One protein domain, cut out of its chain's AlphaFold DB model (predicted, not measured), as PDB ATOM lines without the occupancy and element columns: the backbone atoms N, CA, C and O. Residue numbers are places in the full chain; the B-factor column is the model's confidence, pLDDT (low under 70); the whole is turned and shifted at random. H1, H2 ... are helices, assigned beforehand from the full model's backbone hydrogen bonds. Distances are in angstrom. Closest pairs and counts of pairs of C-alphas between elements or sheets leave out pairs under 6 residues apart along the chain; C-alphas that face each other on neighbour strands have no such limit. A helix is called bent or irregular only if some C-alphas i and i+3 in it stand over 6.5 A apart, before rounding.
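Overview. This is residues 769 to 941 of the 941 residues of an uncharacterized protein of Kurthia sp. 3B1D (UniProt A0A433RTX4). An elongated, all-helix domain has H3 side by side with H2 and with H4b, while H1 and H4a extend toward one end of the long axis and the pair H5 and H7 lies toward the other. H6 begins beside the later part of H3 and runs away from it at nearly a right angle. The printed part has 173 residues with seven named helices, H1 to H7, and no named strand. It is only just loose, close to compact, with a radius of gyration of the C-alphas of 19.1 A and spans of 70 by 42 by 25 A.

Along the chain. H1, residues 774 to 790, begins at C-alpha (289.763, 241.676, 236.150) and is 25.2 A long. H2 is residues 793 to 802 and H3 residues 806 to 825, 28.2 A. H4, residues 833 to 863, was assigned as one helix by its hydrogen bonds but is bent: C-alphas 844 and 847 are 6.6 A apart. Its arms are H4a, residues 833 to 844, and H4b, residues 847 to 863, 24.3 A. H5 is residues 886 to 897, H6 residues 902 to 915, and H7 residues 926 to 939, ending at C-alpha (267.581, 265.249, 285.398).

Arrangement. The hub H3 touches H4b at a shallow tilt of 16 degrees, opposite ways; the closest C-alphas, of Asn 806 and Val 863, are 5.9 A apart. H2 and H3 form a helical hairpin, closest at the C-alphas of Phe 800 and Lys 809, 5.7 A. H3 touches H6 about perpendicular at 80 degrees, closest at the C-alphas of Ala 821 and Ile 902, 6.2 A. H1 touches H4a with residues 778 to 782 alone, closest at the C-alphas of Ala 782 and Arg 838, 7.1 A. H5 touches H7 at 22 degrees, a shallow tilt, opposite ways, closest at the C-alphas of Lys 886 and Ile 937, 6.1 A. Every O i to N i+4 pair is within hydrogen-bond range in H2, H3, H4a, H4b, H5, H6 and H7, and 11 of 13 in H1.

Size, cuts and confidence. The C-alphas farthest apart, of Gln 770 and Lys 941, are 70.4 A apart. The printed part has no cut, and the link from H4 to H5, 22 residues, is long. Residues 828 to 833, of which 833 belongs to H4a, stand free. Mean pLDDT of the printed part is 72.7; residues 769 to 794 and 823 to 847 are among those under 70.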
ATOM      1  N   GLN A 769     296.563 237.684 234.662       48.12
ATOM      2  CA  GLN A 769     296.033 238.970 234.169       48.12
ATOM      3  C   GLN A 769     295.712 238.976 232.665       48.12
ATOM      4  O   GLN A 769     294.873 239.757 232.223       48.12
ATOM      5  N   GLN A 770     296.361 238.115 231.878       49.09
ATOM      6  CA  GLN A 770     296.135 238.009 230.435       49.09
ATOM      7  C   GLN A 770     295.001 237.031 230.064       49.09
ATOM      8  O   GLN A 770     294.622 236.990 228.896       49.09
ATOM      9  N   GLY A 771     294.433 236.283 231.026       45.44
ATOM     10  CA  GLY A 771     293.421 235.244 230.761       45.44
ATOM     11  C   GLY A 771     292.191 235.196 231.686       45.44
ATOM     12  O   GLY A 771     291.240 234.487 231.362       45.44
ATOM     13  N   VAL A 772     292.154 235.925 232.812       45.84
ATOM     14  CA  VAL A 772     291.030 235.901 233.780       45.84
ATOM     15  C   VAL A 772     290.393 237.287 233.939       45.84
ATOM     16  O   VAL A 772     291.080 238.305 233.936       45.84
ATOM     17  N   ALA A 773     289.063 237.333 234.101       45.97
ATOM     18  CA  ALA A 773     288.299 238.571 234.263       45.97
ATOM     19  C   ALA A 773     288.843 239.457 235.421       45.97
ATOM     20  O   ALA A 773     288.946 238.968 236.553       45.97
ATOM     21  N   PRO A 774     289.109 240.765 235.193       47.16
ATOM     22  CA  PRO A 774     289.763 241.676 236.150       47.16
ATOM     23  C   PRO A 774     289.119 241.759 237.545       47.16
ATOM     24  O   PRO A 774     289.794 242.046 238.531       47.16
ATOM     25  N   VAL A 775     287.818 241.482 237.647       43.81
ATOM     26  CA  VAL A 775     287.020 241.644 238.873       43.81
ATOM     27  C   VAL A 775     287.375 240.612 239.954       43.81
ATOM     28  O   VAL A 775     287.442 240.962 241.129       43.81
ATOM     29  N   ARG A 776     287.657 239.352 239.584       43.84
ATOM     30  CA  ARG A 776     288.009 238.295 240.561       43.84
ATOM     31  C   ARG A 776     289.418 238.468 241.133       43.84
ATOM     32  O   ARG A 776     289.646 238.184 242.302       43.84
ATOM     33  N   LEU A 777     290.350 238.973 240.329       47.31
ATOM     34  CA  LEU A 777     291.721 239.262 240.758       47.31
ATOM     35  C   LEU A 777     291.802 240.521 241.624       47.31
ATOM     36  O   LEU A 777     292.542 240.524 242.601       47.31
ATOM     37  N   ALA A 778     291.004 241.551 241.321       49.34
ATOM     38  CA  ALA A 778     290.868 242.718 242.191       49.34
ATOM     39  C   ALA A 778     290.286 242.347 243.566       49.34
ATOM     40  O   ALA A 778     290.709 242.903 244.574       49.34
ATOM     41  N   PHE A 779     289.378 241.364 243.616       46.16
ATOM     42  CA  PHE A 779     288.841 240.823 244.866       46.16
ATOM     43  C   PHE A 779     289.929 240.140 245.717       46.16
ATOM     44  O   PHE A 779     290.067 240.449 246.896       46.16
ATOM     45  N   ILE A 780     290.755 239.277 245.111       50.19
ATOM     46  CA  ILE A 780     291.857 238.578 245.803       50.19
ATOM     47  C   ILE A 780     292.963 239.559 246.238       50.19
ATOM     48  O   ILE A 780     293.435 239.503 247.372       50.19
ATOM     49  N   ALA A 781     293.345 240.499 245.368       48.66
ATOM     50  CA  ALA A 781     294.379 241.497 245.653       48.66
ATOM     51  C   ALA A 781     293.953 242.545 246.700       48.66
ATOM     52  O   ALA A 781     294.811 243.135 247.350       48.66
ATOM     53  N   ALA A 782     292.648 242.773 246.882       50.75
ATOM     54  CA  ALA A 782     292.117 243.642 247.933       50.75
ATOM     55  C   ALA A 782     291.968 242.933 249.291       50.75
ATOM     56  O   ALA A 782     292.007 243.603 250.319       50.75
ATOM     57  N   PHE A 783     291.830 241.602 249.308       50.41
ATOM     58  CA  PHE A 783     291.710 240.811 250.540       50.41
ATOM     59  C   PHE A 783     293.056 240.587 251.246       50.41
ATOM     60  O   PHE A 783     293.115 240.589 252.474       50.41
ATOM     61  N   LEU A 784     294.144 240.437 250.481       49.47
ATOM     62  CA  LEU A 784     295.494 240.201 251.013       49.47
ATOM     63  C   LEU A 784     295.974 241.309 251.984       49.47
ATOM     64  O   LEU A 784     296.369 240.971 253.097       49.47
ATOM     65  N   PRO A 785     295.847 242.616 251.665       54.16
ATOM     66  CA  PRO A 785     296.215 243.688 252.590       54.16
ATOM     67  C   PRO A 785     295.342 243.759 253.850       54.16
ATOM     68  O   PRO A 785     295.801 244.280 254.856       54.16
ATOM     69  N   ILE A 786     294.095 243.270 253.814       52.91
ATOM     70  CA  ILE A 786     293.188 243.293 254.975       52.91
ATOM     71  C   ILE A 786     293.626 242.247 256.006       52.91
ATOM     72  O   ILE A 786     293.684 242.567 257.191       52.91
ATOM     73  N   ASN A 787     293.993 241.041 255.558       52.16
ATOM     74  CA  ASN A 787     294.536 239.996 256.431       52.16
ATOM     75  C   ASN A 787     295.904 240.385 257.015       52.16
ATOM     76  O   ASN A 787     296.120 240.220 258.211       52.16
ATOM     77  N   ASP A 788     296.798 240.957 256.202       55.50
ATOM     78  CA  ASP A 788     298.124 241.386 256.674       55.50
ATOM     79  C   ASP A 788     298.046 242.595 257.627       55.50
ATOM     80  O   ASP A 788     298.861 242.732 258.538       55.50
ATOM     81  N   PHE A 789     297.066 243.486 257.445       50.38
ATOM     82  CA  PHE A 789     296.916 244.692 258.265       50.38
ATOM     83  C   PHE A 789     296.193 244.441 259.598       50.38
ATOM     84  O   PHE A 789     296.498 245.087 260.608       50.38
ATOM     85  N   MET A 790     295.228 243.518 259.616       51.84
ATOM     86  CA  MET A 790     294.479 243.158 260.824       51.84
ATOM     87  C   MET A 790     295.284 242.267 261.781       51.84
ATOM     88  O   MET A 790     294.953 242.235 262.963       51.84
ATOM     89  N   GLY A 791     296.344 241.606 261.301       56.06
ATOM     90  CA  GLY A 791     296.872 240.416 261.969       56.06
ATOM     91  C   GLY A 791     295.898 239.247 261.804       56.06
ATOM     92  O   GLY A 791     294.757 239.423 261.359       56.06
ATOM     93  N   SER A 792     296.314 238.032 262.150       58.00
ATOM     94  CA  SER A 792     295.337 236.949 262.312       58.00
ATOM     95  C   SER A 792     294.328 237.343 263.395       58.00
ATOM     96  O   SER A 792     294.678 238.067 264.321       58.00
ATOM     97  N   SER A 793     293.074 236.877 263.329       56.41
ATOM     98  CA  SER A 793     292.101 237.124 264.413       56.41
ATOM     99  C   SER A 793     292.641 236.700 265.789       56.41
ATOM    100  O   SER A 793     292.280 237.302 266.795       56.41
ATOM    101  N   SER A 794     293.572 235.738 265.809       66.75
ATOM    102  CA  SER A 794     294.336 235.337 266.989       66.75
ATOM    103  C   SER A 794     295.130 236.471 267.632       66.75
ATOM    104  O   SER A 794     295.271 236.473 268.838       66.75
ATOM    105  N   ASP A 795     295.616 237.460 266.881       77.06
ATOM    106  CA  ASP A 795     296.488 238.510 267.422       77.06
ATOM    107  C   ASP A 795     295.695 239.509 268.281       77.06
ATOM    108  O   ASP A 795     296.223 240.078 269.236       77.06
ATOM    109  N   PHE A 796     294.415 239.731 267.956       80.56
ATOM    110  CA  PHE A 796     293.511 240.486 268.824       80.56
ATOM    111  C   PHE A 796     293.152 239.668 270.063       80.56
ATOM    112  O   PHE A 796     293.261 240.196 271.167       80.56
ATOM    113  N   ASP A 797     292.752 238.408 269.877       76.00
ATOM    114  CA  ASP A 797     292.329 237.532 270.970       76.00
ATOM    115  C   ASP A 797     293.479 237.303 271.971       76.00
ATOM    116  O   ASP A 797     293.291 237.482 273.171       76.00
ATOM    117  N   ASP A 798     294.700 237.054 271.490       81.31
ATOM    118  CA  ASP A 798     295.900 236.856 272.309       81.31
ATOM    119  C   ASP A 798     296.296 238.137 273.065       81.31
ATOM    120  O   ASP A 798     296.582 238.092 274.266       81.31
ATOM    121  N   GLU A 799     296.296 239.307 272.407       86.25
ATOM    122  CA  GLU A 799     296.552 240.587 273.090       86.25
ATOM    123  C   GLU A 799     295.465 240.874 274.141       86.25
ATOM    124  O   GLU A 799     295.769 241.302 275.258       86.25
ATOM    125  N   PHE A 800     294.194 240.630 273.809       83.56
ATOM    126  CA  PHE A 800     293.055 240.907 274.680       83.56
ATOM    127  C   PHE A 800     292.994 239.975 275.899       83.56
ATOM    128  O   PHE A 800     292.693 240.432 277.009       83.56
ATOM    129  N   ASP A 801     293.310 238.693 275.721       80.12
ATOM    130  CA  ASP A 801     293.299 237.686 276.786       80.12
ATOM    131  C   ASP A 801     294.509 237.802 277.721       80.12
ATOM    132  O   ASP A 801     294.401 237.491 278.910       80.12
ATOM    133  N   THR A 802     295.645 238.307 277.227       84.81
ATOM    134  CA  THR A 802     296.857 238.525 278.042       84.81
ATOM    135  C   THR A 802     296.840 239.821 278.859       84.81
ATOM    136  O   THR A 802     297.647 239.972 279.781       84.81
ATOM    137  N   ALA A 803     295.910 240.739 278.584       88.88
ATOM    138  CA  ALA A 803     295.749 241.984 279.329       88.88
ATOM    139  C   ALA A 803     295.300 241.749 280.785       88.88
ATOM    140  O   ALA A 803     294.310 241.063 281.058       88.88
ATOM    141  N   GLN A 804     296.000 242.376 281.736       85.94
ATOM    142  CA  GLN A 804     295.811 242.181 283.179       85.94
ATOM    143  C   GLN A 804     294.818 243.172 283.801       85.94
ATOM    144  O   GLN A 804     294.387 242.980 284.941       85.94
ATOM    145  N   SER A 805     294.432 244.222 283.069       86.44
ATOM    146  CA  SER A 805     293.499 245.257 283.534       86.44
ATOM    147  C   SER A 805     292.444 245.637 282.491       86.44
ATOM    148  O   SER A 805     292.604 245.421 281.289       86.44
ATOM    149  N   ASN A 806     291.354 246.250 282.956       71.25
ATOM    150  CA  ASN A 806     290.310 246.776 282.078       71.25
ATOM    151  C   ASN A 806     290.813 247.970 281.252       71.25
ATOM    152  O   ASN A 806     290.399 248.143 280.106       71.25
ATOM    153  N   GLU A 807     291.737 248.763 281.799       79.50
ATOM    154  CA  GLU A 807     292.412 249.847 281.088       79.50
ATOM    155  C   GLU A 807     293.245 249.327 279.906       79.50
ATOM    156  O   GLU A 807     293.170 249.894 278.814       79.50
ATOM    157  N   GLU A 808     293.985 248.227 280.087       78.50
ATOM    158  CA  GLU A 808     294.754 247.577 279.015       78.50
ATOM    159  C   GLU A 808     293.838 246.986 277.940       78.50
ATOM    160  O   GLU A 808     294.043 247.241 276.751       78.50
ATOM    161  N   LYS A 809     292.769 246.285 278.339       77.00
ATOM    162  CA  LYS A 809     291.762 245.754 277.401       77.00
ATOM    163  C   LYS A 809     291.107 246.858 276.574       77.00
ATOM    164  O   LYS A 809     290.941 246.718 275.363       77.00
ATOM    165  N   LEU A 810     290.786 247.990 277.202       77.19
ATOM    166  CA  LEU A 810     290.225 249.151 276.511       77.19
ATOM    167  C   LEU A 810     291.242 249.806 275.562       77.19
ATOM    168  O   LEU A 810     290.863 250.255 274.478       77.19
ATOM    169  N   ALA A 811     292.523 249.852 275.933       80.50
ATOM    170  CA  ALA A 811     293.589 250.357 275.069       80.50
ATOM    171  C   ALA A 811     293.790 249.475 273.826       80.50
ATOM    172  O   ALA A 811     293.951 250.008 272.726       80.50
ATOM    173  N   ILE A 812     293.706 248.148 273.973       78.81
ATOM    174  CA  ILE A 812     293.768 247.187 272.861       78.81
ATOM    175  C   ILE A 812     292.565 247.372 271.933       78.81
ATOM    176  O   ILE A 812     292.743 247.562 270.732       78.81
ATOM    177  N   ILE A 813     291.345 247.439 272.473       77.56
ATOM    178  CA  ILE A 813     290.146 247.703 271.664       77.56
ATOM    179  C   ILE A 813     290.294 249.006 270.862       77.56
ATOM    180  O   ILE A 813     290.067 249.014 269.652       77.56
ATOM    181  N   LYS A 814     290.745 250.093 271.503       78.62
ATOM    182  CA  LYS A 814     290.973 251.382 270.829       78.62
ATOM    183  C   LYS A 814     292.059 251.300 269.755       78.62
ATOM    184  O   LYS A 814     291.869 251.837 268.670       78.62
ATOM    185  N   LYS A 815     293.157 250.579 270.008       85.00
ATOM    186  CA  LYS A 815     294.225 250.319 269.025       85.00
ATOM    187  C   LYS A 815     293.663 249.669 267.755       85.00
ATOM    188  O   LYS A 815     293.980 250.120 266.655       85.00
ATOM    189  N   TYR A 816     292.805 248.656 267.886       81.38
ATOM    190  CA  TYR A 816     292.201 247.979 266.732       81.38
ATOM    191  C   TYR A 816     291.094 248.809 266.057       81.38
ATOM    192  O   TYR A 816     291.011 248.826 264.829       81.38
ATOM    193  N   GLN A 817     290.308 249.583 266.815       76.25
ATOM    194  CA  GLN A 817     289.351 250.542 266.244       76.25
ATOM    195  C   GLN A 817     290.053 251.618 265.402       76.25
ATOM    196  O   GLN A 817     289.620 251.885 264.280       76.25
ATOM    197  N   SER A 818     291.174 252.170 265.878       75.88
ATOM    198  CA  SER A 818     291.956 253.158 265.127       75.88
ATOM    199  C   SER A 818     292.652 252.558 263.898       75.88
ATOM    200  O   SER A 818     292.765 253.227 262.873       75.88
ATOM    201  N   LYS A 819     293.062 251.280 263.940       78.88
ATOM    202  CA  LYS A 819     293.530 250.543 262.749       78.88
ATOM    203  C   LYS A 819     292.428 250.452 261.683       78.88
ATOM    204  O   LYS A 819     292.663 250.806 260.528       78.88
ATOM    205  N   ILE A 820     291.215 250.048 262.068       73.00
ATOM    206  CA  ILE A 820     290.051 249.982 261.165       73.00
ATOM    207  C   ILE A 820     289.716 251.372 260.595       73.00
ATOM    208  O   ILE A 820     289.495 251.523 259.393       73.00
ATOM    209  N   ALA A 821     289.751 252.408 261.432       70.25
ATOM    210  CA  ALA A 821     289.561 253.802 261.034       70.25
ATOM    211  C   ALA A 821     290.623 254.300 260.030       70.25
ATOM    212  O   ALA A 821     290.295 255.006 259.072       70.25
ATOM    213  N   ALA A 822     291.891 253.919 260.208       73.56
ATOM    214  CA  ALA A 822     292.984 254.259 259.294       73.56
ATOM    215  C   ALA A 822     292.814 253.603 257.910       73.56
ATOM    216  O   ALA A 822     293.039 254.246 256.880       73.56
ATOM    217  N   LEU A 823     292.331 252.355 257.861       67.44
ATOM    218  CA  LEU A 823     291.955 251.706 256.597       67.44
ATOM    219  C   LEU A 823     290.830 252.460 255.892       67.44
ATOM    220  O   LEU A 823     290.871 252.644 254.676       67.44
ATOM    221  N   TYR A 824     289.853 252.935 256.661       63.62
ATOM    222  CA  TYR A 824     288.715 253.676 256.131       63.62
ATOM    223  C   TYR A 824     289.113 255.063 255.586       63.62
ATOM    224  O   TYR A 824     288.563 255.520 254.587       63.62
ATOM    225  N   THR A 825     290.094 255.729 256.208       63.97
ATOM    226  CA  THR A 825     290.507 257.114 255.888       63.97
ATOM    227  C   THR A 825     291.639 257.236 254.868       63.97
ATOM    228  O   THR A 825     291.751 258.276 254.222       63.97
ATOM    229  N   SER A 826     292.454 256.198 254.656       59.69
ATOM    230  CA  SER A 826     293.621 256.241 253.750       59.69
ATOM    231  C   SER A 826     293.306 256.406 252.244       59.69
ATOM    232  O   SER A 826     294.217 256.362 251.424       59.69
ATOM    233  N   ASN A 827     292.050 256.669 251.855       54.00
ATOM    234  CA  ASN A 827     291.600 256.732 250.455       54.00
ATOM    235  C   ASN A 827     291.103 258.119 249.987       54.00
ATOM    236  O   ASN A 827     290.220 258.227 249.133       54.00
ATOM    237  N   GLY A 828     291.680 259.201 250.513       40.53
ATOM    238  CA  GLY A 828     291.422 260.561 250.027       40.53
ATOM    239  C   GLY A 828     292.029 260.848 248.641       40.53
ATOM    240  O   GLY A 828     293.240 260.979 248.513       40.53
ATOM    241  N   THR A 829     291.151 261.010 247.640       48.19
ATOM    242  CA  THR A 829     291.331 261.639 246.304       48.19
ATOM    243  C   THR A 829     292.387 261.063 245.335       48.19
ATOM    244  O   THR A 829     293.504 261.564 245.296       48.19
ATOM    245  N   ALA A 830     292.008 260.136 244.432       42.28
ATOM    246  CA  ALA A 830     292.703 259.920 243.142       42.28
ATOM    247  C   ALA A 830     291.859 259.170 242.070       42.28
ATOM    248  O   ALA A 830     290.941 258.414 242.373       42.28
ATOM    249  N   ASN A 831     292.188 259.395 240.787       43.59
ATOM    250  CA  ASN A 831     291.372 259.145 239.578       43.59
ATOM    251  C   ASN A 831     291.579 257.781 238.857       43.59
ATOM    252  O   ASN A 831     291.309 257.692 237.657       43.59
ATOM    253  N   SER A 832     292.074 256.718 239.503       59.03
ATOM    254  CA  SER A 832     292.368 255.452 238.791       59.03
ATOM    255  C   SER A 832     291.231 254.416 238.851       59.03
ATOM    256  O   SER A 832     290.504 254.307 239.837       59.03
ATOM    257  N   VAL A 833     291.094 253.611 237.787       50.59
ATOM    258  CA  VAL A 833     290.119 252.501 237.685       50.59
ATOM    259  C   VAL A 833     290.347 251.441 238.772       50.59
ATOM    260  O   VAL A 833     289.389 250.894 239.308       50.59
ATOM    261  N   GLU A 834     291.602 251.193 239.156       46.81
ATOM    262  CA  GLU A 834     291.943 250.296 240.268       46.81
ATOM    263  C   GLU A 834     291.366 250.806 241.598       46.81
ATOM    264  O   GLU A 834     290.818 250.030 242.380       46.81
ATOM    265  N   GLN A 835     291.414 252.119 241.837       59.69
ATOM    266  CA  GLN A 835     290.849 252.707 243.048       59.69
ATOM    267  C   GLN A 835     289.321 252.795 243.020       59.69
ATOM    268  O   GLN A 835     288.702 252.591 244.058       59.69
ATOM    269  N   GLN A 836     288.685 252.996 241.860       55.94
ATOM    270  CA  GLN A 836     287.219 252.899 241.746       55.94
ATOM    271  C   GLN A 836     286.712 251.491 242.087       55.94
ATOM    272  O   GLN A 836     285.710 251.348 242.786       55.94
ATOM    273  N   ILE A 837     287.438 250.453 241.656       56.59
ATOM    274  CA  ILE A 837     287.139 249.065 242.029       56.59
ATOM    275  C   ILE A 837     287.340 248.860 243.536       56.59
ATOM    276  O   ILE A 837     286.486 248.242 244.165       56.59
ATOM    277  N   ARG A 838     288.398 249.426 244.141       56.28
ATOM    278  CA  ARG A 838     288.584 249.405 245.607       56.28
ATOM    279  C   ARG A 838     287.457 250.125 246.349       56.28
ATOM    280  O   ARG A 838     286.990 249.598 247.348       56.28
ATOM    281  N   VAL A 839     286.980 251.271 245.862       54.09
ATOM    282  CA  VAL A 839     285.856 252.018 246.462       54.09
ATOM    283  C   VAL A 839     284.555 251.214 246.409       54.09
ATOM    284  O   VAL A 839     283.843 251.150 247.409       54.09
ATOM    285  N   GLU A 840     284.241 250.560 245.288       60.41
ATOM    286  CA  GLU A 840     283.056 249.690 245.198       60.41
ATOM    287  C   GLU A 840     283.196 248.420 246.053       60.41
ATOM    288  O   GLU A 840     282.233 248.013 246.700       60.41
ATOM    289  N   LEU A 841     284.395 247.830 246.145       57.09
ATOM    290  CA  LEU A 841     284.653 246.717 247.069       57.09
ATOM    291  C   LEU A 841     284.510 247.151 248.531       57.09
ATOM    292  O   LEU A 841     283.967 246.413 249.345       57.09
ATOM    293  N   LEU A 842     284.962 248.358 248.866       56.12
ATOM    294  CA  LEU A 842     284.846 248.912 250.211       56.12
ATOM    295  C   LEU A 842     283.399 249.217 250.582       56.12
ATOM    296  O   LEU A 842     283.068 249.046 251.743       56.12
ATOM    297  N   LYS A 843     282.511 249.559 249.639       60.47
ATOM    298  CA  LYS A 843     281.059 249.617 249.912       60.47
ATOM    299  C   LYS A 843     280.483 248.247 250.269       60.47
ATOM    300  O   LYS A 843     279.582 248.169 251.094       60.47
ATOM    301  N   VAL A 844     281.004 247.175 249.668       60.03
ATOM    302  CA  VAL A 844     280.621 245.793 250.008       60.03
ATOM    303  C   VAL A 844     281.196 245.382 251.369       60.03
ATOM    304  O   VAL A 844     280.520 244.704 252.136       60.03
ATOM    305  N   LEU A 845     282.414 245.822 251.695       60.19
ATOM    306  CA  LEU A 845     283.076 245.546 252.975       60.19
ATOM    307  C   LEU A 845     282.661 246.503 254.103       60.19
ATOM    308  O   LEU A 845     282.932 246.217 255.264       60.19
ATOM    309  N   GLN A 846     282.002 247.620 253.788       68.88
ATOM    310  CA  GLN A 846     281.571 248.637 254.748       68.88
ATOM    311  C   GLN A 846     280.682 248.024 255.831       68.88
ATOM    312  O   GLN A 846     280.879 248.314 257.007       68.88
ATOM    313  N   ASP A 847     279.771 247.126 255.449       66.75
ATOM    314  CA  ASP A 847     278.907 246.406 256.387       66.75
ATOM    315  C   ASP A 847     279.716 245.511 257.346       66.75
ATOM    316  O   ASP A 847     279.394 245.434 258.533       66.75
ATOM    317  N   GLU A 848     280.785 244.863 256.872       70.06
ATOM    318  CA  GLU A 848     281.651 244.020 257.711       70.06
ATOM    319  C   GLU A 848     282.569 244.853 258.615       70.06
ATOM    320  O   GLU A 848     282.687 244.566 259.807       70.06
ATOM    321  N   PHE A 849     283.129 245.958 258.114       68.12
ATOM    322  CA  PHE A 849     283.878 246.903 258.948       68.12
ATOM    323  C   PHE A 849     282.998 247.510 260.045       68.12
ATOM    324  O   PHE A 849     283.432 247.599 261.193       68.12
ATOM    325  N   GLN A 850     281.753 247.875 259.723       70.06
ATOM    326  CA  GLN A 850     280.782 248.362 260.702       70.06
ATOM    327  C   GLN A 850     280.445 247.291 261.747       70.06
ATOM    328  O   GLN A 850     280.401 247.601 262.937       70.06
ATOM    329  N   ARG A 851     280.268 246.023 261.343       70.06
ATOM    330  CA  ARG A 851     280.043 244.898 262.270       70.06
ATOM    331  C   ARG A 851     281.223 244.662 263.203       70.06
ATOM    332  O   ARG A 851     281.014 244.534 264.407       70.06
ATOM    333  N   MET A 852     282.443 244.637 262.672       71.81
ATOM    334  CA  MET A 852     283.663 244.467 263.466       71.81
ATOM    335  C   MET A 852     283.856 245.622 264.449       71.81
ATOM    336  O   MET A 852     284.070 245.399 265.639       71.81
ATOM    337  N   TRP A 853     283.721 246.860 263.970       77.69
ATOM    338  CA  TRP A 853     283.849 248.052 264.805       77.69
ATOM    339  C   TRP A 853     282.792 248.078 265.919       77.69
ATOM    340  O   TRP A 853     283.098 248.400 267.069       77.69
ATOM    341  N   TYR A 854     281.564 247.655 265.607       74.38
ATOM    342  CA  TYR A 854     280.481 247.512 266.575       74.38
ATOM    343  C   TYR A 854     280.729 246.390 267.593       74.38
ATOM    344  O   TYR A 854     280.460 246.567 268.779       74.38
ATOM    345  N   SER A 855     281.280 245.253 267.165       75.94
ATOM    346  CA  SER A 855     281.671 244.167 268.073       75.94
ATOM    347  C   SER A 855     282.731 244.632 269.075       75.94
ATOM    348  O   SER A 855     282.639 244.328 270.261       75.94
ATOM    349  N   LEU A 856     283.691 245.441 268.621       77.81
ATOM    350  CA  LEU A 856     284.699 246.065 269.481       77.81
ATOM    351  C   LEU A 856     284.082 247.069 270.468       77.81
ATOM    352  O   LEU A 856     284.483 247.111 271.630       77.81
ATOM    353  N   LEU A 857     283.063 247.827 270.052       78.44
ATOM    354  CA  LEU A 857     282.310 248.713 270.945       78.44
ATOM    355  C   LEU A 857     281.551 247.933 272.033       78.44
ATOM    356  O   LEU A 857     281.541 248.355 273.188       78.44
ATOM    357  N   LEU A 858     280.942 246.793 271.684       79.00
ATOM    358  CA  LEU A 858     280.312 245.900 272.662       79.00
ATOM    359  C   LEU A 858     281.347 245.303 273.624       79.00
ATOM    360  O   LEU A 858     281.112 245.292 274.826       79.00
ATOM    361  N   GLY A 859     282.528 244.922 273.129       79.25
ATOM    362  CA  GLY A 859     283.645 244.505 273.980       79.25
ATOM    363  C   GLY A 859     284.082 245.601 274.959       79.25
ATOM    364  O   GLY A 859     284.283 245.335 276.143       79.25
ATOM    365  N   ALA A 860     284.158 246.860 274.509       76.81
ATOM    366  CA  ALA A 860     284.473 247.994 275.381       76.81
ATOM    367  C   ALA A 860     283.379 248.224 276.434       76.81
ATOM    368  O   ALA A 860     283.678 248.500 277.595       76.81
ATOM    369  N   ALA A 861     282.112 248.077 276.044       78.56
ATOM    370  CA  ALA A 861     280.986 248.149 276.961       78.56
ATOM    371  C   ALA A 861     281.026 247.037 278.019       78.56
ATOM    372  O   ALA A 861     280.795 247.314 279.196       78.56
ATOM    373  N   ASP A 862     281.361 245.807 277.634       80.38
ATOM    374  CA  ASP A 862     281.480 244.672 278.551       80.38
ATOM    375  C   ASP A 862     282.606 244.890 279.570       80.38
ATOM    376  O   ASP A 862     282.382 244.739 280.774       80.38
ATOM    377  N   VAL A 863     283.777 245.346 279.110       79.38
ATOM    378  CA  VAL A 863     284.926 245.697 279.969       79.38
ATOM    379  C   VAL A 863     284.562 246.794 280.980       79.38
ATOM    380  O   VAL A 863     285.018 246.766 282.123       79.38
ATOM    381  N   LEU A 864     283.695 247.736 280.597       79.75
ATOM    382  CA  LEU A 864     283.216 248.820 281.461       79.75
ATOM    383  C   LEU A 864     281.994 248.442 282.321       79.75
ATOM    384  O   LEU A 864     281.479 249.285 283.058       79.75
ATOM    385  N   GLY A 865     281.500 247.199 282.245       82.12
ATOM    386  CA  GLY A 865     280.300 246.762 282.971       82.12
ATOM    387  C   GLY A 865     278.999 247.415 282.477       82.12
ATOM    388  O   GLY A 865     278.012 247.487 283.213       82.12
ATOM    389  N   LEU A 866     278.997 247.906 281.235       82.81
ATOM    390  CA  LEU A 866     277.865 248.533 280.547       82.81
ATOM    391  C   LEU A 866     277.013 247.526 279.765       82.81
ATOM    392  O   LEU A 866     275.989 247.900 279.203       82.81
ATOM    393  N   SER A 867     277.389 246.249 279.756       78.31
ATOM    394  CA  SER A 867     276.700 245.172 279.035       78.31
ATOM    395  C   SER A 867     275.212 245.053 279.380       78.31
ATOM    396  O   SER A 867     274.362 244.913 278.509       78.31
ATOM    397  N   ALA A 868     274.865 245.194 280.663       73.69
ATOM    398  CA  ALA A 868     273.477 245.198 281.126       73.69
ATOM    399  C   ALA A 868     272.718 246.486 280.753       73.69
ATOM    400  O   ALA A 868     271.488 246.499 280.774       73.69
ATOM    401  N   TYR A 869     273.453 247.560 280.456       76.81
ATOM    402  CA  TYR A 869     272.927 248.869 280.077       76.81
ATOM    403  C   TYR A 869     272.715 248.985 278.556       76.81
ATOM    404  O   TYR A 869     271.781 249.645 278.110       76.81
ATOM    405  N   ILE A 870     273.518 248.272 277.761       77.12
ATOM    406  CA  ILE A 870     273.354 248.097 276.314       77.12
ATOM    407  C   ILE A 870     272.639 246.755 276.082       77.12
ATOM    408  O   ILE A 870     273.263 245.728 275.830       77.12
ATOM    409  N   ASP A 871     271.307 246.738 276.223       65.50
ATOM    410  CA  ASP A 871     270.481 245.516 276.182       65.50
ATOM    411  C   ASP A 871     270.589 244.786 274.829       65.50
ATOM    412  O   ASP A 871     269.871 245.099 273.874       65.50
ATOM    413  N   ASN A 872     271.494 243.802 274.744       58.78
ATOM    414  CA  ASN A 872     271.696 242.928 273.581       58.78
ATOM    415  C   ASN A 872     271.795 243.697 272.251       58.78
ATOM    416  O   ASN A 872     271.181 243.341 271.242       58.78
ATOM    417  N   GLY A 873     272.555 244.791 272.260       60.28
ATOM    418  CA  GLY A 873     272.823 245.591 271.071       60.28
ATOM    419  C   GLY A 873     271.755 246.625 270.703       60.28
ATOM    420  O   GLY A 873     271.725 247.105 269.563       60.28
ATOM    421  N   LYS A 874     270.887 246.988 271.652       76.62
ATOM    422  CA  LYS A 874     270.157 248.258 271.614       76.62
ATOM    423  C   LYS A 874     270.934 249.315 272.386       76.62
ATOM    424  O   LYS A 874     271.280 249.101 273.544       76.62
ATOM    425  N   PHE A 875     271.183 250.449 271.740       81.31
ATOM    426  CA  PHE A 875     271.716 251.614 272.428       81.31
ATOM    427  C   PHE A 875     270.668 252.166 273.406       81.31
ATOM    428  O   PHE A 875     269.492 252.230 273.034       81.31
ATOM    429  N   PRO A 876     271.069 252.546 274.631       84.50
ATOM    430  CA  PRO A 876     270.167 253.157 275.596       84.50
ATOM    431  C   PRO A 876     269.650 254.490 275.051       84.50
ATOM    432  O   PRO A 876     270.389 255.269 274.445       84.50
ATOM    433  N   THR A 877     268.371 254.753 275.260       89.44
ATOM    434  CA  THR A 877     267.745 256.041 274.949       89.44
ATOM    435  C   THR A 877     267.863 256.983 276.152       89.44
ATOM    436  O   THR A 877     268.038 256.507 277.277       89.44
ATOM    437  N   PRO A 878     267.783 258.314 275.972       90.75
ATOM    438  CA  PRO A 878     267.749 259.249 277.100       90.75
ATOM    439  C   PRO A 878     266.666 258.905 278.141       90.75
ATOM    440  O   PRO A 878     266.863 259.118 279.335       90.75
ATOM    441  N   GLU A 879     265.551 258.303 277.722       90.06
ATOM    442  CA  GLU A 879     264.468 257.853 278.603       90.06
ATOM    443  C   GLU A 879     264.846 256.650 279.485       90.06
ATOM    444  O   GLU A 879     264.198 256.414 280.508       90.06
ATOM    445  N   ASP A 880     265.889 255.900 279.117       88.94
ATOM    446  CA  ASP A 880     266.398 254.767 279.892       88.94
ATOM    447  C   ASP A 880     267.298 255.211 281.059       88.94
ATOM    448  O   ASP A 880     267.674 254.383 281.896       88.94
ATOM    449  N   VAL A 881     267.655 256.500 281.154       91.19
ATOM    450  CA  VAL A 881     268.434 257.029 282.281       91.19
ATOM    451  C   VAL A 881     267.549 257.152 283.525       91.19
ATOM    452  O   VAL A 881     266.576 257.904 283.565       91.19
ATOM    453  N   THR A 882     267.916 256.432 284.583       93.25
ATOM    454  CA  THR A 882     267.273 256.471 285.899       93.25
ATOM    455  C   THR A 882     268.275 256.855 286.985       93.25
ATOM    456  O   THR A 882     269.489 256.874 286.777       93.25
ATOM    457  N   VAL A 883     267.775 257.139 288.191       92.12
ATOM    458  CA  VAL A 883     268.633 257.419 289.355       92.12
ATOM    459  C   VAL A 883     269.538 256.219 289.670       92.12
ATOM    460  O   VAL A 883     270.695 256.400 290.041       92.12
ATOM    461  N   GLU A 884     269.044 254.992 289.482       90.38
ATOM    462  CA  GLU A 884     269.779 253.759 289.784       90.38
ATOM    463  C   GLU A 884     270.904 253.444 288.787       90.38
ATOM    464  O   GLU A 884     271.909 252.860 289.190       90.38
ATOM    465  N   ASN A 885     270.764 253.821 287.510       91.00
ATOM    466  CA  ASN A 885     271.750 253.511 286.462       91.00
ATOM    467  C   ASN A 885     272.590 254.721 286.015       91.00
ATOM    468  O   ASN A 885     273.409 254.610 285.104       91.00
ATOM    469  N   LYS A 886     272.450 255.869 286.686       90.94
ATOM    470  CA  LYS A 886     273.142 257.123 286.357       90.94
ATOM    471  C   LYS A 886     274.650 256.978 286.146       90.94
ATOM    472  O   LYS A 886     275.197 257.560 285.215       90.94
ATOM    473  N   ALA A 887     275.330 256.210 286.996       88.81
ATOM    474  CA  ALA A 887     276.772 255.998 286.874       88.81
ATOM    475  C   ALA A 887     277.134 255.245 285.579       88.81
ATOM    476  O   ALA A 887     278.126 255.571 284.932       88.81
ATOM    477  N   GLN A 888     276.302 254.287 285.165       88.19
ATOM    478  CA  GLN A 888     276.465 253.553 283.906       88.19
ATOM    479  C   GLN A 888     276.153 254.457 282.708       88.19
ATOM    480  O   GLN A 888     276.915 254.471 281.747       88.19
ATOM    481  N   ALA A 889     275.111 255.288 282.805       88.75
ATOM    482  CA  ALA A 889     274.791 256.303 281.802       88.75
ATOM    483  C   ALA A 889     275.953 257.295 281.596       88.75
ATOM    484  O   ALA A 889     276.315 257.605 280.464       88.75
ATOM    485  N   GLN A 890     276.601 257.739 282.678       91.81
ATOM    486  CA  GLN A 890     277.780 258.611 282.614       91.81
ATOM    487  C   GLN A 890     278.980 257.932 281.947       91.81
ATOM    488  O   GLN A 890     279.634 258.543 281.105       91.81
ATOM    489  N   GLN A 891     279.259 256.673 282.284       87.81
ATOM    490  CA  GLN A 891     280.351 255.910 281.672       87.81
ATOM    491  C   GLN A 891     280.090 255.629 280.186       87.81
ATOM    492  O   GLN A 891     280.993 255.771 279.363       87.81
ATOM    493  N   PHE A 892     278.845 255.314 279.824       88.25
ATOM    494  CA  PHE A 892     278.429 255.170 278.433       88.25
ATOM    495  C   PHE A 892     278.602 256.481 277.654       88.25
ATOM    496  O   PHE A 892     279.188 256.476 276.574       88.25
ATOM    497  N   LEU A 893     278.183 257.611 278.233       90.56
ATOM    498  CA  LEU A 893     278.355 258.930 277.629       90.56
ATOM    499  C   LEU A 893     279.839 259.282 277.416       90.56
ATOM    500  O   LEU A 893     280.208 259.798 276.363       90.56
ATOM    501  N   ILE A 894     280.702 258.984 278.394       89.19
ATOM    502  CA  ILE A 894     282.155 259.179 278.280       89.19
ATOM    503  C   ILE A 894     282.728 258.316 277.149       89.19
ATOM    504  O   ILE A 894     283.519 258.815 276.348       89.19
ATOM    505  N   LEU A 895     282.310 257.049 277.056       86.25
ATOM    506  CA  LEU A 895     282.746 256.133 276.005       86.25
ATOM    507  C   LEU A 895     282.382 256.672 274.617       86.25
ATOM    508  O   LEU A 895     283.274 256.822 273.781       86.25
ATOM    509  N   ILE A 896     281.115 257.035 274.385       87.38
ATOM    510  CA  ILE A 896     280.670 257.525 273.070       87.38
ATOM    511  C   ILE A 896     281.290 258.881 272.704       87.38
ATOM    512  O   ILE A 896     281.626 259.095 271.544       87.38
ATOM    513  N   LYS A 897     281.521 259.770 273.685       88.81
ATOM    514  CA  LYS A 897     282.217 261.055 273.475       88.81
ATOM    515  C   LYS A 897     283.714 260.902 273.219       88.81
ATOM    516  O   LYS A 897     284.337 261.838 272.725       88.81
ATOM    517  N   SER A 898     284.303 259.759 273.578       84.88
ATOM    518  CA  SER A 898     285.729 259.513 273.353       84.88
ATOM    519  C   SER A 898     286.071 259.210 271.892       84.88
ATOM    520  O   SER A 898     287.240 259.308 271.523       84.88
ATOM    521  N   TYR A 899     285.073 258.887 271.065       83.44
ATOM    522  CA  TYR A 899     285.243 258.664 269.631       83.44
ATOM    523  C   TYR A 899     285.249 259.985 268.860       83.44
ATOM    524  O   TYR A 899     284.383 260.841 269.049       83.44
ATOM    525  N   THR A 900     286.231 260.155 267.971       80.88
ATOM    526  CA  THR A 900     286.413 261.385 267.185       80.88
ATOM    527  C   THR A 900     286.681 261.060 265.714       80.88
ATOM    528  O   THR A 900     287.028 259.936 265.369       80.88
ATOM    529  N   GLY A 901     286.482 262.024 264.811       84.62
ATOM    530  CA  GLY A 901     286.712 261.810 263.377       84.62
ATOM    531  C   GLY A 901     285.835 260.695 262.789       84.62
ATOM    532  O   GLY A 901     284.631 260.663 263.028       84.62
ATOM    533  N   ILE A 902     286.441 259.769 262.040       72.56
ATOM    534  CA  ILE A 902     285.727 258.693 261.328       72.56
ATOM    535  C   ILE A 902     285.016 257.714 262.278       72.56
ATOM    536  O   ILE A 902     283.973 257.157 261.951       72.56
ATOM    537  N   GLU A 903     285.558 257.525 263.481       75.31
ATOM    538  CA  GLU A 903     284.977 256.659 264.510       75.31
ATOM    539  C   GLU A 903     283.657 257.247 265.009       75.31
ATOM    540  O   GLU A 903     282.690 256.515 265.213       75.31
ATOM    541  N   LYS A 904     283.604 258.585 265.132       83.69
ATOM    542  CA  LYS A 904     282.365 259.310 265.408       83.69
ATOM    543  C   LYS A 904     281.382 259.058 264.275       83.69
ATOM    544  O   LYS A 904     280.307 258.563 264.556       83.69
ATOM    545  N   GLU A 905     281.754 259.298 263.017       80.19
ATOM    546  CA  GLU A 905     280.857 259.120 261.858       80.19
ATOM    547  C   GLU A 905     280.252 257.706 261.765       80.19
ATOM    548  O   GLU A 905     279.051 257.561 261.524       80.19
ATOM    549  N   ILE A 906     281.058 256.662 261.996       76.81
ATOM    550  CA  ILE A 906     280.590 255.264 262.039       76.81
ATOM    551  C   ILE A 906     279.591 255.069 263.187       76.81
ATOM    552  O   ILE A 906     278.530 254.466 262.994       76.81
ATOM    553  N   LEU A 907     279.906 255.612 264.365       79.44
ATOM    554  CA  LEU A 907     279.028 255.579 265.527       79.44
ATOM    555  C   LEU A 907     277.722 256.347 265.272       79.44
ATOM    556  O   LEU A 907     276.663 255.819 265.594       79.44
ATOM    557  N   GLU A 908     277.759 257.532 264.649       83.06
ATOM    558  CA  GLU A 908     276.567 258.320 264.310       83.06
ATOM    559  C   GLU A 908     275.624 257.504 263.417       83.06
ATOM    560  O   GLU A 908     274.428 257.427 263.694       83.06
ATOM    561  N   GLN A 909     276.146 256.832 262.386       79.06
ATOM    562  CA  GLN A 909     275.318 256.030 261.479       79.06
ATOM    563  C   GLN A 909     274.628 254.858 262.186       79.06
ATOM    564  O   GLN A 909     273.425 254.654 261.999       79.06
ATOM    565  N   GLU A 910     275.353 254.093 263.003       78.56
ATOM    566  CA  GLU A 910     274.790 252.912 263.668       78.56
ATOM    567  C   GLU A 910     273.907 253.265 264.871       78.56
ATOM    568  O   GLU A 910     272.845 252.658 265.049       78.56
ATOM    569  N   VAL A 911     274.287 254.275 265.659       78.25
ATOM    570  CA  VAL A 911     273.474 254.787 266.772       78.25
ATOM    571  C   VAL A 911     272.155 255.335 266.232       78.25
ATOM    572  O   VAL A 911     271.094 254.894 266.672       78.25
ATOM    573  N   LEU A 912     272.187 256.198 265.210       75.75
ATOM    574  CA  LEU A 912     270.964 256.763 264.636       75.75
ATOM    575  C   LEU A 912     270.087 255.697 263.976       75.75
ATOM    576  O   LEU A 912     268.883 255.680 264.207       75.75
ATOM    577  N   LYS A 913     270.655 254.746 263.228       78.25
ATOM    578  CA  LYS A 913     269.892 253.649 262.604       78.25
ATOM    579  C   LYS A 913     269.156 252.779 263.625       78.25
ATOM    580  O   LYS A 913     268.045 252.323 263.353       78.25
ATOM    581  N   ARG A 914     269.758 252.538 264.793       70.31
ATOM    582  CA  ARG A 914     269.163 251.718 265.863       70.31
ATOM    583  C   ARG A 914     268.188 252.507 266.731       70.31
ATOM    584  O   ARG A 914     267.206 251.930 267.194       70.31
ATOM    585  N   ILE A 915     268.413 253.809 266.893       69.12
ATOM    586  CA  ILE A 915     267.511 254.720 267.604       69.12
ATOM    587  C   ILE A 915     266.275 255.069 266.759       69.12
ATOM    588  O   ILE A 915     265.179 255.075 267.298       69.12
ATOM    589  N   GLN A 916     266.388 255.234 265.435       58.16
ATOM    590  CA  GLN A 916     265.260 255.490 264.508       58.16
ATOM    591  C   GLN A 916     264.193 254.374 264.484       58.16
ATOM    592  O   GLN A 916     263.151 254.504 263.840       58.16
ATOM    593  N   VAL A 917     264.429 253.262 265.183       54.97
ATOM    594  CA  VAL A 917     263.421 252.229 265.445       54.97
ATOM    595  C   VAL A 917     262.366 252.716 266.460       54.97
ATOM    596  O   VAL A 917     261.283 252.132 266.536       54.97
ATOM    597  N   THR A 918     262.631 253.794 267.207       58.66
ATOM    598  CA  THR A 918     261.667 254.473 268.084       58.66
ATOM    599  C   THR A 918     261.111 255.729 267.393       58.66
ATOM    600  O   THR A 918     261.843 256.481 266.753       58.66
ATOM    601  N   GLU A 919     259.788 255.945 267.462       62.38
ATOM    602  CA  GLU A 919     259.093 257.033 266.731       62.38
ATOM    603  C   GLU A 919     259.584 258.444 267.125       62.38
ATOM    604  O   GLU A 919     259.403 259.388 266.355       62.38
ATOM    605  N   ASP A 920     260.227 258.586 268.286       68.44
ATOM    606  CA  ASP A 920     260.576 259.876 268.887       68.44
ATOM    607  C   ASP A 920     261.898 260.476 268.365       68.44
ATOM    608  O   ASP A 920     262.112 261.680 268.487       68.44
ATOM    609  N   TYR A 921     262.747 259.679 267.703       69.31
ATOM    610  CA  TYR A 921     264.091 260.094 267.270       69.31
ATOM    611  C   TYR A 921     264.337 259.927 265.755       69.31
ATOM    612  O   TYR A 921     265.483 259.915 265.309       69.31
ATOM    613  N   GLU A 922     263.275 259.843 264.935       68.44
ATOM    614  CA  GLU A 922     263.364 259.568 263.480       68.44
ATOM    615  C   GLU A 922     264.251 260.585 262.711       68.44
ATOM    616  O   GLU A 922     264.720 260.276 261.618       68.44
ATOM    617  N   ASN A 923     264.523 261.772 263.278       78.12
ATOM    618  CA  ASN A 923     265.341 262.830 262.661       78.12
ATOM    619  C   ASN A 923     266.434 263.425 263.571       78.12
ATOM    620  O   ASN A 923     266.960 264.482 263.234       78.12
ATOM    621  N   ALA A 924     266.742 262.810 264.717       77.50
ATOM    622  CA  ALA A 924     267.772 263.348 265.606       77.50
ATOM    623  C   ALA A 924     269.172 263.179 264.993       77.50
ATOM    624  O   ALA A 924     269.462 262.176 264.340       77.50
ATOM    625  N   THR A 925     270.041 264.159 265.204       88.06
ATOM    626  CA  THR A 925     271.485 264.064 264.965       88.06
ATOM    627  C   THR A 925     272.169 263.375 266.147       88.06
ATOM    628  O   THR A 925     271.614 263.289 267.244       88.06
ATOM    629  N   PHE A 926     273.387 262.867 265.951       87.06
ATOM    630  CA  PHE A 926     274.136 262.247 267.047       87.06
ATOM    631  C   PHE A 926     274.453 263.248 268.166       87.06
ATOM    632  O   PHE A 926     274.368 262.896 269.338       87.06
ATOM    633  N   ASP A 927     274.742 264.505 267.821       89.56
ATOM    634  CA  ASP A 927     274.975 265.561 268.809       89.56
ATOM    635  C   ASP A 927     273.699 265.875 269.613       89.56
ATOM    636  O   ASP A 927     273.771 266.002 270.833       89.56
ATOM    637  N   GLU A 928     272.521 265.894 268.974       90.00
ATOM    638  CA  GLU A 928     271.226 266.024 269.672       90.00
ATOM    639  C   GLU A 928     270.933 264.818 270.579       90.00
ATOM    640  O   GLU A 928     270.401 264.988 271.676       90.00
ATOM    641  N   TYR A 929     271.300 263.600 270.162       89.25
ATOM    642  CA  TYR A 929     271.208 262.409 271.014       89.25
ATOM    643  C   TYR A 929     272.115 262.531 272.245       89.25
ATOM    644  O   TYR A 929     271.661 262.298 273.366       89.25
ATOM    645  N   VAL A 930     273.373 262.935 272.052       92.12
ATOM    646  CA  VAL A 930     274.344 263.159 273.131       92.12
ATOM    647  C   VAL A 930     273.848 264.235 274.100       92.12
ATOM    648  O   VAL A 930     273.897 264.024 275.313       92.12
ATOM    649  N   GLU A 931     273.325 265.351 273.589       93.62
ATOM    650  CA  GLU A 931     272.779 266.439 274.405       93.62
ATOM    651  C   GLU A 931     271.548 265.985 275.207       93.62
ATOM    652  O   GLU A 931     271.460 266.234 276.411       93.62
ATOM    653  N   ALA A 932     270.617 265.259 274.579       90.50
ATOM    654  CA  ALA A 932     269.447 264.709 275.265       90.50
ATOM    655  C   ALA A 932     269.848 263.722 276.375       90.50
ATOM    656  O   ALA A 932     269.268 263.730 277.464       90.50
ATOM    657  N   PHE A 933     270.878 262.910 276.136       91.94
ATOM    658  CA  PHE A 933     271.412 261.970 277.119       91.94
ATOM    659  C   PHE A 933     272.076 262.686 278.307       91.94
ATOM    660  O   PHE A 933     271.883 262.295 279.461       91.94
ATOM    661  N   GLU A 934     272.802 263.779 278.055       94.69
ATOM    662  CA  GLU A 934     273.351 264.652 279.102       94.69
ATOM    663  C   GLU A 934     272.260 265.274 279.967       94.69
ATOM    664  O   GLU A 934     272.346 265.243 281.199       94.69
ATOM    665  N   GLN A 935     271.211 265.794 279.330       95.12
ATOM    666  CA  GLN A 935     270.060 266.357 280.027       95.12
ATOM    667  C   GLN A 935     269.350 265.301 280.883       95.12
ATOM    668  O   GLN A 935     268.946 265.599 282.007       95.12
ATOM    669  N   ALA A 936     269.245 264.057 280.409       93.06
ATOM    670  CA  ALA A 936     268.654 262.958 281.169       93.06
ATOM    671  C   ALA A 936     269.500 262.558 282.395       93.06
ATOM    672  O   ALA A 936     268.960 262.367 283.487       93.06
ATOM    673  N   ILE A 937     270.833 262.514 282.265       94.12
ATOM    674  CA  ILE A 937     271.761 262.285 283.392       94.12
ATOM    675  C   ILE A 937     271.653 263.401 284.440       94.12
ATOM    676  O   ILE A 937     271.693 263.139 285.650       94.12
ATOM    677  N   GLU A 938     271.529 264.646 283.983       93.81
ATOM    678  CA  GLU A 938     271.354 265.819 284.837       93.81
ATOM    679  C   GLU A 938     269.989 265.808 285.542       93.81
ATOM    680  O   GLU A 938     269.912 266.119 286.730       93.81
ATOM    681  N   ALA A 939     268.929 265.384 284.849       93.62
ATOM    682  CA  ALA A 939     267.581 265.249 285.398       93.62
ATOM    683  C   ALA A 939     267.447 264.088 286.399       93.62
ATOM    684  O   ALA A 939     266.630 264.165 287.314       93.62
ATOM    685  N   ALA A 940     268.274 263.046 286.286       92.44
ATOM    686  CA  ALA A 940     268.384 261.954 287.258       92.44
ATOM    687  C   ALA A 940     269.197 262.347 288.520       92.44
ATOM    688  O   ALA A 940     269.912 261.522 289.099       92.44
ATOM    689  N   LYS A 941     269.187 263.628 288.912       79.06
ATOM    690  CA  LYS A 941     269.713 264.146 290.190       79.06
ATOM    691  C   LYS A 941     268.649 264.068 291.273       79.06
ATOM    692  O   LYS A 941     269.037 263.684 292.397       79.06
TER     693      LYS A 941